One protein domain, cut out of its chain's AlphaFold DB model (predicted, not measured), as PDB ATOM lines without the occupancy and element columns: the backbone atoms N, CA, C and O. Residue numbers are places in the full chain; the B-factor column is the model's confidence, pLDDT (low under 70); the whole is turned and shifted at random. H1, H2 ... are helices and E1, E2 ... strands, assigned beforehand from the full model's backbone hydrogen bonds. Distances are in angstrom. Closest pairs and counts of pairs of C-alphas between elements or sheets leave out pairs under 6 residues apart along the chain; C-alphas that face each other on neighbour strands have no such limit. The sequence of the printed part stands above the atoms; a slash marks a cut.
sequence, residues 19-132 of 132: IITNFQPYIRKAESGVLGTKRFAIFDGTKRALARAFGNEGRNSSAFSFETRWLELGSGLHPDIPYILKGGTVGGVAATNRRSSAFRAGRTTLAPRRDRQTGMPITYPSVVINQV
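This is residues 19 to 132 of the 132 residues of an uncharacterized protein of Rhizobium azooxidifex (UniProt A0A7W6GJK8). What is the main shape? With little regular structure, a small sheet has helix H2 over one face, two layers, while a mostly unnamed arm, residues 88 to 114, runs out to small H3 and back. What makes it up? The 114 printed residues, mixed in class, hold E1, H1, H2, E2, H3, E3; the antiparallel sheet runs E1 E3 E2. How large? It is loose, radius of gyration of the C-alphas 18.9 A, spanning 61 by 36 by 18 A.

Where does it start? E1 is residues 19 to 21, from C-alpha 19 at (186.350, 156.555, 111.456); H1 is 27 to 31; H2, 44 to 54, is 15.1 A long. What follows? E2, 64 to 71, 19.7 A, bends by 59 degrees at residue 68; H3 is 101 to 104; E3, 124 to 131, 21.9 A, ends at C-alpha 131 (187.420, 148.428, 102.074).

How do strands pair? In this strongly twisted sheet, inner E3 is antiparallel to E1, N 20 and O 127 2.9 A apart, and E2, N 65 and O 130 2.8 A. E1, H1 H2, E2 form a split strand-helix-strand unit, two same-way strands with E3 between, its crossover right-handed. Where are the helices? H2's height over the sheet is 8.8 A; its closest C-alphas to E2 are Lys 47 and Phe 66, 5.9 A. H1 only grazes the sheet; H3 is not on it. In H1 and H2 every O i to N i+4 pair is within hydrogen-bond range; H3 is too short for one.

Which links are long? H1 to H2, E2 to H3 and H3 to E3; the printed part has no cut. Where is confidence low? 14 residues are under 70, among them 56 to 62.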
ATOM      1  N   ILE A  19     187.329 155.533 111.080       91.31
ATOM      2  CA  ILE A  19     186.350 156.555 111.456       91.31
ATOM      3  C   ILE A  19     187.034 157.918 111.486       91.31
ATOM      4  O   ILE A  19     187.887 158.184 112.331       91.31
ATOM      5  N   ILE A  20     186.596 158.820 110.611       89.69
ATOM      6  CA  ILE A  20     186.976 160.234 110.653       89.69
ATOM      7  C   ILE A  20     185.850 161.002 111.327       89.69
ATOM      8  O   ILE A  20     184.713 160.966 110.861       89.69
ATOM      9  N   THR A  21     186.151 161.721 112.405       88.75
ATOM     10  CA  THR A  21     185.143 162.423 113.203       88.75
ATOM     11  C   THR A  21     185.597 163.819 113.611       88.75
ATOM     12  O   THR A  21     186.792 164.093 113.710       88.75
ATOM     13  N   ASN A  22     184.639 164.707 113.869       86.25
ATOM     14  CA  ASN A  22     184.907 166.021 114.444       86.25
ATOM     15  C   ASN A  22     184.435 166.052 115.900       86.25
ATOM     16  O   ASN A  22     183.234 166.031 116.164       86.25
ATOM     17  N   PHE A  23     185.387 166.121 116.831       84.88
ATOM     18  CA  PHE A  23     185.127 166.053 118.271       84.88
ATOM     19  C   PHE A  23     184.761 167.395 118.919       84.88
ATOM     20  O   PHE A  23     184.544 167.467 120.127       84.88
ATOM     21  N   GLN A  24     184.679 168.473 118.139       83.75
ATOM     22  CA  GLN A  24     184.425 169.808 118.668       83.75
ATOM     23  C   GLN A  24     182.963 169.990 119.122       83.75
ATOM     24  O   GLN A  24     182.028 169.574 118.434       83.75
ATOM     25  N   PRO A  25     182.710 170.716 120.227       73.81
ATOM     26  CA  PRO A  25     181.378 170.824 120.827       73.81
ATOM     27  C   PRO A  25     180.362 171.605 119.987       73.81
ATOM     28  O   PRO A  25     179.153 171.432 120.159       73.81
ATOM     29  N   TYR A  26     180.806 172.452 119.050       75.25
ATOM     30  CA  TYR A  26     179.891 173.204 118.180       75.25
ATOM     31  C   TYR A  26     179.025 172.284 117.312       75.25
ATOM     32  O   TYR A  26     177.932 172.680 116.898       75.25
ATOM     33  N   ILE A  27     179.478 171.050 117.084       80.44
ATOM     34  CA  ILE A  27     178.771 170.034 116.314       80.44
ATOM     35  C   ILE A  27     177.398 169.708 116.903       80.44
ATOM     36  O   ILE A  27     176.454 169.377 116.181       80.44
ATOM     37  N   ARG A  28     177.241 169.947 118.207       75.94
ATOM     38  CA  ARG A  28     175.970 169.845 118.904       75.94
ATOM     39  C   ARG A  28     174.914 170.796 118.357       75.94
ATOM     40  O   ARG A  28     173.748 170.424 118.306       75.94
ATOM     41  N   LYS A  29     175.293 172.004 117.919       75.00
ATOM     42  CA  LYS A  29     174.349 172.948 117.294       75.00
ATOM     43  C   LYS A  29     173.785 172.379 115.999       75.00
ATOM     44  O   LYS A  29     172.627 172.625 115.670       75.00
ATOM     45  N   ALA A  30     174.588 171.622 115.264       78.38
ATOM     46  CA  ALA A  30     174.150 170.978 114.040       78.38
ATOM     47  C   ALA A  30     173.309 169.723 114.333       78.38
ATOM     48  O   ALA A  30     172.245 169.550 113.746       78.38
ATOM     49  N   GLU A  31     173.697 168.916 115.325       74.81
ATOM     50  CA  GLU A  31     172.871 167.825 115.861       74.81
ATOM     51  C   GLU A  31     171.492 168.313 116.324       74.81
ATOM     52  O   GLU A  31     170.464 167.691 116.044       74.81
ATOM     53  N   SER A  32     171.455 169.450 117.019       70.94
ATOM     54  CA  SER A  32     170.227 170.023 117.547       70.94
ATOM     55  C   SER A  32     169.407 170.786 116.498       70.94
ATOM     56  O   SER A  32     168.286 171.204 116.806       70.94
ATOM     57  N   GLY A  33     169.925 170.952 115.274       69.25
ATOM     58  CA  GLY A  33     169.297 171.710 114.188       69.25
ATOM     59  C   GLY A  33     169.350 173.233 114.360       69.25
ATOM     60  O   GLY A  33     168.712 173.954 113.604       69.25
ATOM     61  N   VAL A  34     170.107 173.732 115.341       72.94
ATOM     62  CA  VAL A  34     170.287 175.170 115.615       72.94
ATOM     63  C   VAL A  34     171.182 175.828 114.564       72.94
ATOM     64  O   VAL A  34     171.008 177.002 114.265       72.94
ATOM     65  N   LEU A  35     172.110 175.075 113.967       73.88
ATOM     66  CA  LEU A  35     172.996 175.580 112.913       73.88
ATOM     67  C   LEU A  35     172.268 175.805 111.568       73.88
ATOM     68  O   LEU A  35     172.866 176.320 110.634       73.88
ATOM     69  N   GLY A  36     171.008 175.373 111.422       70.25
ATOM     70  CA  GLY A  36     170.271 175.408 110.147       70.25
ATOM     71  C   GLY A  36     170.741 174.371 109.114       70.25
ATOM     72  O   GLY A  36     170.002 174.028 108.194       70.25
ATOM     73  N   THR A  37     171.933 173.798 109.289       76.31
ATOM     74  CA  THR A  37     172.433 172.662 108.512       76.31
ATOM     75  C   THR A  37     171.775 171.363 108.970       76.31
ATOM     76  O   THR A  37     171.716 171.064 110.165       76.31
ATOM     77  N   LYS A  38     171.296 170.554 108.017       75.06
ATOM     78  CA  LYS A  38     170.732 169.236 108.325       75.06
ATOM     79  C   LYS A  38     171.819 168.314 108.881       75.06
ATOM     80  O   LYS A  38     172.936 168.296 108.372       75.06
ATOM     81  N   ARG A  39     171.454 167.498 109.874       74.19
ATOM     82  CA  ARG A  39     172.327 166.537 110.573       74.19
ATOM     83  C   ARG A  39     173.187 165.685 109.617       74.19
ATOM     84  O   ARG A  39     174.357 165.448 109.886       74.19
ATOM     85  N   PHE A  40     172.631 165.256 108.489       69.88
ATOM     86  CA  PHE A  40     173.348 164.450 107.492       69.88
ATOM     87  C   PHE A  40     174.316 165.260 106.613       69.88
ATOM     88  O   PHE A  40     175.329 164.731 106.178       69.88
ATOM     89  N   ALA A  41     174.077 166.559 106.425       79.44
ATOM     90  CA  ALA A  41     174.820 167.375 105.468       79.44
ATOM     91  C   ALA A  41     176.219 167.802 105.946       79.44
ATOM     92  O   ALA A  41     177.023 168.249 105.133       79.44
ATOM     93  N   ILE A  42     176.529 167.670 107.243       83.31
ATOM     94  CA  ILE A  42     177.793 168.154 107.827       83.31
ATOM     95  C   ILE A  42     179.013 167.483 107.187       83.31
ATOM     96  O   ILE A  42     180.008 168.148 106.926       83.31
ATOM     97  N   PHE A  43     178.925 166.176 106.930       86.62
ATOM     98  CA  PHE A  43     180.011 165.386 106.345       86.62
ATOM     99  C   PHE A  43     179.709 164.900 104.924       86.62
ATOM    100  O   PHE A  43     180.518 164.182 104.342       86.62
ATOM    101  N   ASP A  44     178.591 165.317 104.322       85.44
ATOM    102  CA  ASP A  44     178.256 164.934 102.944       85.44
ATOM    103  C   ASP A  44     179.311 165.426 101.945       85.44
ATOM    104  O   ASP A  44     179.647 164.713 101.001       85.44
ATOM    105  N   GLY A  45     179.873 166.622 102.166       86.44
ATOM    106  CA  GLY A  45     180.976 167.149 101.357       86.44
ATOM    107  C   GLY A  45     182.218 166.258 101.431       86.44
ATOM    108  O   GLY A  45     182.755 165.868 100.397       86.44
ATOM    109  N   THR A  46     182.617 165.864 102.644       89.12
ATOM    110  CA  THR A  46     183.738 164.943 102.879       89.12
ATOM    111  C   THR A  46     183.484 163.579 102.245       89.12
ATOM    112  O   THR A  46     184.336 163.087 101.514       89.12
ATOM    113  N   LYS A  47     182.294 162.993 102.444       90.00
ATOM    114  CA  LYS A  47     181.904 161.722 101.814       90.00
ATOM    115  C   LYS A  47     182.021 161.792 100.293       90.00
ATOM    116  O   LYS A  47     182.600 160.896  99.692       90.00
ATOM    117  N   ARG A  48     181.484 162.843  99.662       89.00
ATOM    118  CA  ARG A  48     181.555 163.018  98.201       89.00
ATOM    119  C   ARG A  48     182.987 163.197  97.713       89.00
ATOM    120  O   ARG A  48     183.340 162.617  96.695       89.00
ATOM    121  N   ALA A  49     183.799 163.973  98.429       89.75
ATOM    122  CA  ALA A  49     185.204 164.170  98.084       89.75
ATOM    123  C   ALA A  49     185.989 162.850  98.142       89.75
ATOM    124  O   ALA A  49     186.711 162.531  97.201       89.75
ATOM    125  N   LEU A  50     185.786 162.052  99.196       89.31
ATOM    126  CA  LEU A  50     186.416 160.739  99.344       89.31
ATOM    127  C   LEU A  50     185.920 159.742  98.293       89.31
ATOM    128  O   LEU A  50     186.730 159.084  97.651       89.31
ATOM    129  N   ALA A  51     184.611 159.679  98.050       88.06
ATOM    130  CA  ALA A  51     184.047 158.823  97.011       88.06
ATOM    131  C   ALA A  51     184.564 159.194  95.611       88.06
ATOM    132  O   ALA A  51     184.819 158.313  94.801       88.06
ATOM    133  N   ARG A  52     184.780 160.483  95.328       86.25
ATOM    134  CA  ARG A  52     185.376 160.923  94.062       86.25
ATOM    135  C   ARG A  52     186.849 160.526  93.945       86.25
ATOM    136  O   ARG A  52     187.277 160.083  92.889       86.25
ATOM    137  N   ALA A  53     187.617 160.692  95.019       86.69
ATOM    138  CA  ALA A  53     189.048 160.403  95.015       86.69
ATOM    139  C   ALA A  53     189.364 158.896  95.044       86.69
ATOM    140  O   ALA A  53     190.335 158.464  94.431       86.69
ATOM    141  N   PHE A  54     188.549 158.105  95.747       85.50
ATOM    142  CA  PHE A  54     188.865 156.718  96.111       85.50
ATOM    143  C   PHE A  54     187.737 155.718  95.814       85.50
ATOM    144  O   PHE A  54     187.953 154.511  95.853       85.50
ATOM    145  N   GLY A  55     186.524 156.193  95.519       70.75
ATOM    146  CA  GLY A  55     185.329 155.366  95.305       70.75
ATOM    147  C   GLY A  55     185.136 154.865  93.870       70.75
ATOM    148  O   GLY A  55     184.056 154.379  93.556       70.75
ATOM    149  N   ASN A  56     186.166 154.949  93.020       65.06
ATOM    150  CA  ASN A  56     186.166 154.534  91.611       65.06
ATOM    151  C   ASN A  56     185.126 155.255  90.734       65.06
ATOM    152  O   ASN A  56     184.081 154.720  90.367       65.06
ATOM    153  N   GLU A  57     185.477 156.469  90.301       53.03
ATOM    154  CA  GLU A  57     184.826 157.159  89.182       53.03
ATOM    155  C   GLU A  57     185.110 156.369  87.875       53.03
ATOM    156  O   GLU A  57     186.118 156.574  87.204       53.03
ATOM    157  N   GLY A  58     184.252 155.393  87.538       52.97
ATOM    158  CA  GLY A  58     184.213 154.753  86.210       52.97
ATOM    159  C   GLY A  58     184.823 153.350  86.043       52.97
ATOM    160  O   GLY A  58     184.975 152.908  84.904       52.97
ATOM    161  N   ARG A  59     185.154 152.611  87.113       53.78
ATOM    162  CA  ARG A  59     185.540 151.181  87.033       53.78
ATOM    163  C   ARG A  59     184.589 150.328  87.874       53.78
ATOM    164  O   ARG A  59     184.182 150.752  88.945       53.78
ATOM    165  N   ASN A  60     184.248 149.135  87.381       56.69
ATOM    166  CA  ASN A  60     183.204 148.230  87.901       56.69
ATOM    167  C   ASN A  60     183.422 147.660  89.325       56.69
ATOM    168  O   ASN A  60     182.755 146.700  89.700       56.69
ATOM    169  N   SER A  61     184.318 148.213  90.136       59.38
ATOM    170  CA  SER A  61     184.438 147.880  91.558       59.38
ATOM    171  C   SER A  61     184.881 149.124  92.311       59.38
ATOM    172  O   SER A  61     185.754 149.820  91.816       59.38
ATOM    173  N   SER A  62     184.297 149.446  93.468       68.75
ATOM    174  CA  SER A  62     184.775 150.500  94.378       68.75
ATOM    175  C   SER A  62     185.674 149.858  95.425       68.75
ATOM    176  O   SER A  62     185.184 149.013  96.158       68.75
ATOM    177  N   ALA A  63     186.946 150.253  95.525       82.00
ATOM    178  CA  ALA A  63     187.852 149.672  96.525       82.00
ATOM    179  C   ALA A  63     187.465 150.056  97.962       82.00
ATOM    180  O   ALA A  63     187.841 149.380  98.909       82.00
ATOM    181  N   PHE A  64     186.713 151.149  98.123       88.12
ATOM    182  CA  PHE A  64     186.289 151.662  99.417       88.12
ATOM    183  C   PHE A  64     184.820 152.089  99.394       88.12
ATOM    184  O   PHE A  64     184.329 152.642  98.405       88.12
ATOM    185  N   SER A  65     184.144 151.897 100.524       88.88
ATOM    186  CA  SER A  65     182.832 152.461 100.834       88.88
ATOM    187  C   SER A  65     182.966 153.614 101.824       88.88
ATOM    188  O   SER A  65     183.824 153.613 102.706       88.88
ATOM    189  N   PHE A  66     182.089 154.609 101.672       90.69
ATOM    190  CA  PHE A  66     182.070 155.814 102.498       90.69
ATOM    191  C   PHE A  66     180.658 156.085 103.015       90.69
ATOM    192  O   PHE A  66     179.736 156.371 102.239       90.69
ATOM    193  N   GLU A  67     180.483 156.076 104.334       89.75
ATOM    194  CA  GLU A  67     179.187 156.303 104.977       89.75
ATOM    195  C   GLU A  67     179.232 157.429 106.001       89.75
ATOM    196  O   GLU A  67     180.113 157.487 106.853       89.75
ATOM    197  N   THR A  68     178.243 158.321 105.958       90.19
ATOM    198  CA  THR A  68     178.052 159.331 107.000       90.19
ATOM    199  C   THR A  68     177.225 158.730 108.131       90.19
ATOM    200  O   THR A  68     176.070 158.348 107.942       90.19
ATOM    201  N   ARG A  69     177.804 158.652 109.330       88.56
ATOM    202  CA  ARG A  69     177.137 158.147 110.537       88.56
ATOM    203  C   ARG A  69     177.288 159.140 111.678       88.56
ATOM    204  O   ARG A  69     178.203 159.956 111.703       88.56
ATOM    205  N   TRP A  70     176.380 159.067 112.639       85.94
ATOM    206  CA  TRP A  70     176.542 159.765 113.908       85.94
ATOM    207  C   TRP A  70     176.811 158.745 114.991       85.94
ATOM    208  O   TRP A  70     175.975 157.877 115.231       85.94
ATOM    209  N   LEU A  71     177.980 158.845 115.605       87.94
ATOM    210  CA  LEU A  71     178.501 157.817 116.488       87.94
ATOM    211  C   LEU A  71     178.510 158.309 117.930       87.94
ATOM    212  O   LEU A  71     178.879 159.448 118.216       87.94
ATOM    213  N   GLU A  72     178.126 157.428 118.843       87.94
ATOM    214  CA  GLU A  72     178.418 157.578 120.264       87.94
ATOM    215  C   GLU A  72     179.843 157.090 120.498       87.94
ATOM    216  O   GLU A  72     180.143 155.908 120.307       87.94
ATOM    217  N   LEU A  73     180.740 158.007 120.859       86.38
ATOM    218  CA  LEU A  73     182.141 157.696 121.126       86.38
ATOM    219  C   LEU A  73     182.356 157.563 122.637       86.38
ATOM    220  O   LEU A  73     181.891 158.396 123.413       86.38
ATOM    221  N   GLY A  74     183.033 156.485 123.037       82.81
ATOM    222  CA  GLY A  74     183.304 156.180 124.440       82.81
ATOM    223  C   GLY A  74     184.400 157.067 125.029       82.81
ATOM    224  O   GLY A  74     185.194 157.667 124.305       82.81
ATOM    225  N   SER A  75     184.447 157.123 126.359       81.88
ATOM    226  CA  SER A  75     185.504 157.809 127.106       81.88
ATOM    227  C   SER A  75     186.865 157.162 126.894       81.88
ATOM    228  O   SER A  75     186.956 155.953 126.691       81.88
ATOM    229  N   GLY A  76     187.922 157.966 126.999       82.94
ATOM    230  CA  GLY A  76     189.303 157.494 126.881       82.94
ATOM    231  C   GLY A  76     189.829 157.432 125.446       82.94
ATOM    232  O   GLY A  76     191.010 157.167 125.265       82.94
ATOM    233  N   LEU A  77     188.994 157.730 124.438       86.06
ATOM    234  CA  LEU A  77     189.454 157.872 123.054       86.06
ATOM    235  C   LEU A  77     190.297 159.142 122.884       86.06
ATOM    236  O   LEU A  77     191.373 159.083 122.318       86.06
ATOM    237  N   HIS A  78     189.817 160.278 123.387       85.88
ATOM    238  CA  HIS A  78     190.488 161.581 123.348       85.88
ATOM    239  C   HIS A  78     190.122 162.350 124.630       85.88
ATOM    240  O   HIS A  78     189.012 162.138 125.125       85.88
ATOM    241  N   PRO A  79     190.966 163.255 125.166       87.31
ATOM    242  CA  PRO A  79     190.639 164.027 126.374       87.31
ATOM    243  C   PRO A  79     189.305 164.789 126.301       87.31
ATOM    244  O   PRO A  79     188.615 164.928 127.307       87.31
ATOM    245  N   ASP A  80     188.914 165.219 125.100       84.94
ATOM    246  CA  ASP A  80     187.648 165.925 124.846       84.94
ATOM    247  C   ASP A  80     186.461 165.000 124.495       84.94
ATOM    248  O   ASP A  80     185.373 165.488 124.183       84.94
ATOM    249  N   ILE A  81     186.642 163.671 124.518       85.88
ATOM    250  CA  ILE A  81     185.611 162.683 124.165       85.88
ATOM    251  C   ILE A  81     185.319 161.743 125.358       85.88
ATOM    252  O   ILE A  81     186.226 161.065 125.845       85.88
ATOM    253  N   PRO A  82     184.046 161.605 125.782       84.25
ATOM    254  CA  PRO A  82     182.879 162.303 125.268       84.25
ATOM    255  C   PRO A  82     182.762 163.717 125.851       84.25
ATOM    256  O   PRO A  82     182.833 163.923 127.060       84.25
ATOM    257  N   TYR A  83     182.460 164.691 125.004       83.12
ATOM    258  CA  TYR A  83     181.962 165.980 125.432       83.12
ATOM    259  C   TYR A  83     180.609 165.821 126.136       83.12
ATOM    260  O   TYR A  83     179.616 165.374 125.549       83.12
ATOM    261  N   ILE A  84     180.580 166.239 127.400       84.12
ATOM    262  CA  ILE A  84     179.381 166.300 128.232       84.12
ATOM    263  C   ILE A  84     178.835 167.725 128.220       84.12
ATOM    264  O   ILE A  84     179.560 168.692 128.473       84.12
ATOM    265  N   LEU A  85     177.534 167.866 127.952       78.06
ATOM    266  CA  LEU A  85     176.899 169.178 127.964       78.06
ATOM    267  C   LEU A  85     176.956 169.815 129.352       78.06
ATOM    268  O   LEU A  85     176.389 169.293 130.309       78.06
ATOM    269  N   LYS A  86     177.560 171.004 129.426       80.56
ATOM    270  CA  LYS A  86     177.610 171.819 130.649       80.56
ATOM    271  C   LYS A  86     176.357 172.674 130.864       80.56
ATOM    272  O   LYS A  86     176.097 173.093 131.984       80.56
ATOM    273  N   GLY A  87     175.574 172.929 129.812       74.06
ATOM    274  CA  GLY A  87     174.361 173.744 129.874       74.06
ATOM    275  C   GLY A  87     173.233 173.179 129.014       74.06
ATOM    276  O   GLY A  87     173.477 172.555 127.981       74.06
ATOM    277  N   GLY A  88     171.997 173.409 129.454       66.44
ATOM    278  CA  GLY A  88     170.778 172.965 128.786       66.44
ATOM    279  C   GLY A  88     170.072 174.140 128.125       66.44
ATOM    280  O   GLY A  88     170.029 175.241 128.670       66.44
ATOM    281  N   THR A  89     169.510 173.920 126.939       63.47
ATOM    282  CA  THR A  89     168.646 174.925 126.310       63.47
ATOM    283  C   THR A  89     167.279 174.889 126.979       63.47
ATOM    284  O   THR A  89     166.683 173.818 127.121       63.47
ATOM    285  N   VAL A  90     166.756 176.057 127.356       63.62
ATOM    286  CA  VAL A  90     165.339 176.193 127.708       63.62
ATOM    287  C   VAL A  90     164.543 175.801 126.463       63.62
ATOM    288  O   VAL A  90     164.884 176.222 125.355       63.62
ATOM    289  N   GLY A  91     163.561 174.908 126.605       68.44
ATOM    290  CA  GLY A  91     162.802 174.417 125.457       68.44
ATOM    291  C   GLY A  91     162.189 175.571 124.658       68.44
ATOM    292  O   GLY A  91     161.851 176.612 125.222       68.44
ATOM    293  N   GLY A  92     162.094 175.401 123.335       74.81
ATOM    294  CA  GLY A  92     161.611 176.455 122.438       74.81
ATOM    295  C   GLY A  92     160.224 176.967 122.834       74.81
ATOM    296  O   GLY A  92     159.466 176.268 123.505       74.81
ATOM    297  N   VAL A  93     159.877 178.183 122.415       82.44
ATOM    298  CA  VAL A  93     158.562 178.770 122.708       82.44
ATOM    299  C   VAL A  93     157.465 177.881 122.117       82.44
ATOM    300  O   VAL A  93     157.536 177.470 120.956       82.44
ATOM    301  N   ALA A  94     156.460 177.547 122.925       84.50
ATOM    302  CA  ALA A  94     155.317 176.791 122.444       84.50
ATOM    303  C   ALA A  94     154.510 177.659 121.471       84.50
ATOM    304  O   ALA A  94     154.199 178.811 121.766       84.50
ATOM    305  N   ALA A  95     154.132 177.106 120.315       87.81
ATOM    306  CA  ALA A  95     153.267 177.824 119.383       87.81
ATOM    307  C   ALA A  95     151.925 178.157 120.059       87.81
ATOM    308  O   ALA A  95     151.273 177.262 120.601       87.81
ATOM    309  N   THR A  96     151.502 179.419 119.996       89.44
ATOM    310  CA  THR A  96     150.300 179.965 120.652       89.44
ATOM    311  C   THR A  96     149.023 179.684 119.855       89.44
ATOM    312  O   THR A  96     148.230 180.572 119.552       89.44
ATOM    313  N   ASN A  97     148.820 178.430 119.450       91.44
ATOM    314  CA  ASN A  97     147.659 178.021 118.664       91.44
ATOM    315  C   ASN A  97     147.010 176.747 119.220       91.44
ATOM    316  O   ASN A  97     147.646 175.939 119.895       91.44
ATOM    317  N   ARG A  98     145.729 176.524 118.889       86.81
ATOM    318  CA  ARG A  98     144.964 175.347 119.354       86.81
ATOM    319  C   ARG A  98     145.517 174.002 118.848       86.81
ATOM    320  O   ARG A  98     145.142 172.963 119.382       86.81
ATOM    321  N   ARG A  99     146.404 174.001 117.844       87.88
ATOM    322  CA  ARG A  99     147.064 172.788 117.322       87.88
ATOM    323  C   ARG A  99     148.238 172.341 118.202       87.88
ATOM    324  O   ARG A  99     148.561 171.159 118.233       87.88
ATOM    325  N   SER A 100     148.842 173.257 118.956       88.44
ATOM    326  CA  SER A 100     149.939 172.972 119.879       88.44
ATOM    327  C   SER A 100     149.433 172.248 121.127       88.44
ATOM    328  O   SER A 100     148.611 172.765 121.884       88.44
ATOM    329  N   SER A 101     149.931 171.034 121.368       85.94
ATOM    330  CA  SER A 101     149.639 170.282 122.594       85.94
ATOM    331  C   SER A 101     150.183 170.982 123.840       85.94
ATOM    332  O   SER A 101     149.524 170.976 124.874       85.94
ATOM    333  N   ALA A 102     151.343 171.640 123.732       86.19
ATOM    334  CA  ALA A 102     151.930 172.413 124.821       86.19
ATOM    335  C   ALA A 102     151.055 173.620 125.199       86.19
ATOM    336  O   ALA A 102     150.785 173.820 126.379       86.19
ATOM    337  N   PHE A 103     150.532 174.351 124.207       89.44
ATOM    338  CA  PHE A 103     149.621 175.474 124.445       89.44
ATOM    339  C   PHE A 103     148.279 175.017 125.025       89.44
ATOM    340  O   PHE A 103     147.792 175.607 125.985       89.44
ATOM    341  N   ARG A 104     147.708 173.916 124.509       88.75
ATOM    342  CA  ARG A 104     146.492 173.307 125.083       88.75
ATOM    343  C   ARG A 104     146.682 172.849 126.531       88.75
ATOM    344  O   ARG A 104     145.722 172.848 127.287       88.75
ATOM    345  N   ALA A 105     147.907 172.494 126.914       89.00
ATOM    346  CA  ALA A 105     148.283 172.160 128.285       89.00
ATOM    347  C   ALA A 105     148.665 173.391 129.138       89.00
ATOM    348  O   ALA A 105     149.230 173.220 130.216       89.00
ATOM    349  N   GLY A 106     148.425 174.618 128.655       89.44
ATOM    350  CA  GLY A 106     148.720 175.863 129.372       89.44
ATOM    351  C   GLY A 106     150.208 176.217 129.465       89.44
ATOM    352  O   GLY A 106     150.584 177.085 130.247       89.44
ATOM    353  N   ARG A 107     151.079 175.551 128.697       87.00
ATOM    354  CA  ARG A 107     152.527 175.792 128.732       87.00
ATOM    355  C   ARG A 107     152.929 176.865 127.729       87.00
ATOM    356  O   ARG A 107     152.477 176.866 126.584       87.00
ATOM    357  N   THR A 108     153.854 177.724 128.146       84.81
ATOM    358  CA  THR A 108     154.481 178.756 127.304       84.81
ATOM    359  C   THR A 108     155.735 178.248 126.590       84.81
ATOM    360  O   THR A 108     156.133 178.795 125.562       84.81
ATOM    361  N   THR A 109     156.335 177.163 127.080       85.38
ATOM    362  CA  THR A 109     157.541 176.542 126.522       85.38
ATOM    363  C   THR A 109     157.314 175.068 126.199       85.38
ATOM    364  O   THR A 109     156.504 174.366 126.814       85.38
ATOM    365  N   LEU A 110     158.028 174.588 125.185       82.38
ATOM    366  CA  LEU A 110     158.122 173.173 124.859       82.38
ATOM    367  C   LEU A 110     158.988 172.467 125.903       82.38
ATOM    368  O   LEU A 110     159.913 173.050 126.466       82.38
ATOM    369  N   ALA A 111     158.718 171.184 126.139       76.81
ATOM    370  CA  ALA A 111     159.598 170.380 126.975       76.81
ATOM    371  C   ALA A 111     161.007 170.326 126.344       76.81
ATOM    372  O   ALA A 111     161.112 170.084 125.133       76.81
ATOM    373  N   PRO A 112     162.088 170.522 127.124       70.38
ATOM    374  CA  PRO A 112     163.443 170.306 126.635       70.38
ATOM    375  C   PRO A 112     163.569 168.873 126.121       70.38
ATOM    376  O   PRO A 112     163.148 167.927 126.794       70.38
ATOM    377  N   ARG A 113     164.141 168.690 124.927       71.56
ATOM    378  CA  ARG A 113     164.365 167.336 124.411       71.56
ATOM    379  C   ARG A 113     165.382 166.637 125.320       71.56
ATOM    380  O   ARG A 113     166.399 167.238 125.664       71.56
ATOM    381  N   ARG A 114     165.084 165.403 125.751       70.50
ATOM    382  CA  ARG A 114     165.902 164.657 126.733       70.50
ATOM    383  C   ARG A 114     167.340 164.475 126.266       70.50
ATOM    384  O   ARG A 114     168.258 164.657 127.050       70.50
ATOM    385  N   ASP A 115     167.517 164.233 124.974       68.88
ATOM    386  CA  ASP A 115     168.807 164.118 124.305       68.88
ATOM    387  C   ASP A 115     169.625 165.415 124.322       68.88
ATOM    388  O   ASP A 115     170.777 165.355 123.940       68.88
ATOM    389  N   ARG A 116     169.082 166.567 124.756       71.44
ATOM    390  CA  ARG A 116     169.746 167.891 124.773       71.44
ATOM    391  C   ARG A 116     169.924 168.481 126.176       71.44
ATOM    392  O   ARG A 116     170.199 169.674 126.310       71.44
ATOM    393  N   GLN A 117     169.718 167.675 127.211       75.00
ATOM    394  CA  GLN A 117     169.828 168.126 128.595       75.00
ATOM    395  C   GLN A 117     171.292 168.220 129.041       75.00
ATOM    396  O   GLN A 117     172.164 167.529 128.514       75.00
ATOM    397  N   THR A 118     171.556 169.083 130.025       81.00
ATOM    398  CA  THR A 118     172.840 169.124 130.736       81.00
ATOM    399  C   THR A 118     173.199 167.726 131.239       81.00
ATOM    400  O   THR A 118     172.327 166.998 131.706       81.00
ATOM    401  N   GLY A 119     174.471 167.346 131.136       82.75
ATOM    402  CA  GLY A 119     174.950 166.022 131.530       82.75
ATOM    403  C   GLY A 119     174.808 164.944 130.453       82.75
ATOM    404  O   GLY A 119     175.386 163.874 130.604       82.75
ATOM    405  N   MET A 120     174.103 165.213 129.347       81.75
ATOM    406  CA  MET A 120     173.995 164.248 128.249       81.75
ATOM    407  C   MET A 120     175.235 164.291 127.344       81.75
ATOM    408  O   MET A 120     175.702 165.393 127.015       81.75
ATOM    409  N   PRO A 121     175.747 163.126 126.904       82.44
ATOM    410  CA  PRO A 121     176.785 163.069 125.889       82.44
ATOM    411  C   PRO A 121     176.242 163.536 124.534       82.44
ATOM    412  O   PRO A 121     175.040 163.467 124.248       82.44
ATOM    413  N   ILE A 122     177.140 164.032 123.689       85.00
ATOM    414  CA  ILE A 122     176.824 164.352 122.295       85.00
ATOM    415  C   ILE A 122     177.134 163.162 121.390       85.00
ATOM    416  O   ILE A 122     177.992 162.338 121.713       85.00
ATOM    417  N   THR A 123     176.462 163.095 120.241       87.31
ATOM    418  CA  THR A 123     176.881 162.186 119.169       87.31
ATOM    419  C   THR A 123     177.769 162.934 118.184       87.31
ATOM    420  O   THR A 123     177.623 164.144 117.993       87.31
ATOM    421  N   TYR A 124     178.696 162.218 117.558       88.00
ATOM    422  CA  TYR A 124     179.702 162.806 116.685       88.00
ATOM    423  C   TYR A 124     179.423 162.436 115.235       88.00
ATOM    424  O   TYR A 124     179.378 161.244 114.905       88.00
ATOM    425  N   PRO A 125     179.246 163.417 114.343       88.69
ATOM    426  CA  PRO A 125     179.164 163.125 112.935       88.69
ATOM    427  C   PRO A 125     180.525 162.649 112.456       88.69
ATOM    428  O   PRO A 125     181.566 163.221 112.785       88.69
ATOM    429  N   SER A 126     180.481 161.567 111.704       91.06
ATOM    430  CA  SER A 126     181.659 160.842 111.289       91.06
ATOM    431  C   SER A 126     181.478 160.326 109.870       91.06
ATOM    432  O   SER A 126     180.353 160.037 109.445       91.06
ATOM    433  N   VAL A 127     182.584 160.194 109.148       92.00
ATOM    434  CA  VAL A 127     182.656 159.372 107.941       92.00
ATOM    435  C   VAL A 127     183.308 158.059 108.323       92.00
ATOM    436  O   VAL A 127     184.398 158.047 108.890       92.00
ATOM    437  N   VAL A 128     182.607 156.976 108.025       92.00
ATOM    438  CA  VAL A 128     183.081 155.607 108.166       92.00
ATOM    439  C   VAL A 128     183.593 155.145 106.812       92.00
ATOM    440  O   VAL A 128     182.912 155.340 105.800       92.00
ATOM    441  N   ILE A 129     184.793 154.580 106.811       91.94
ATOM    442  CA  ILE A 129     185.500 154.088 105.635       91.94
ATOM    443  C   ILE A 129     185.756 152.601 105.840       91.94
ATOM    444  O   ILE A 129     186.348 152.222 106.849       91.94
ATOM    445  N   ASN A 130     185.336 151.791 104.873       90.88
ATOM    446  CA  ASN A 130     185.632 150.361 104.827       90.88
ATOM    447  C   ASN A 130     186.140 149.997 103.436       90.88
ATOM    448  O   ASN A 130     185.659 150.562 102.449       90.88
ATOM    449  N   GLN A 131     187.064 149.048 103.348       87.44
ATOM    450  CA  GLN A 131     187.420 148.428 102.074       87.44
ATOM    451  C   GLN A 131     186.271 147.515 101.591       87.44
ATOM    452  O   GLN A 131     185.525 146.992 102.422       87.44
ATOM    453  N   VAL A 132     186.069 147.382 100.272       79.50
ATOM    454  CA  VAL A 132     184.990 146.569  99.657       79.50
ATOM    455  C   VAL A 132     185.538 145.655  98.573       79.50
ATOM    456  O   VAL A 132     186.465 146.091  97.851       79.50
TER     457      VAL A 132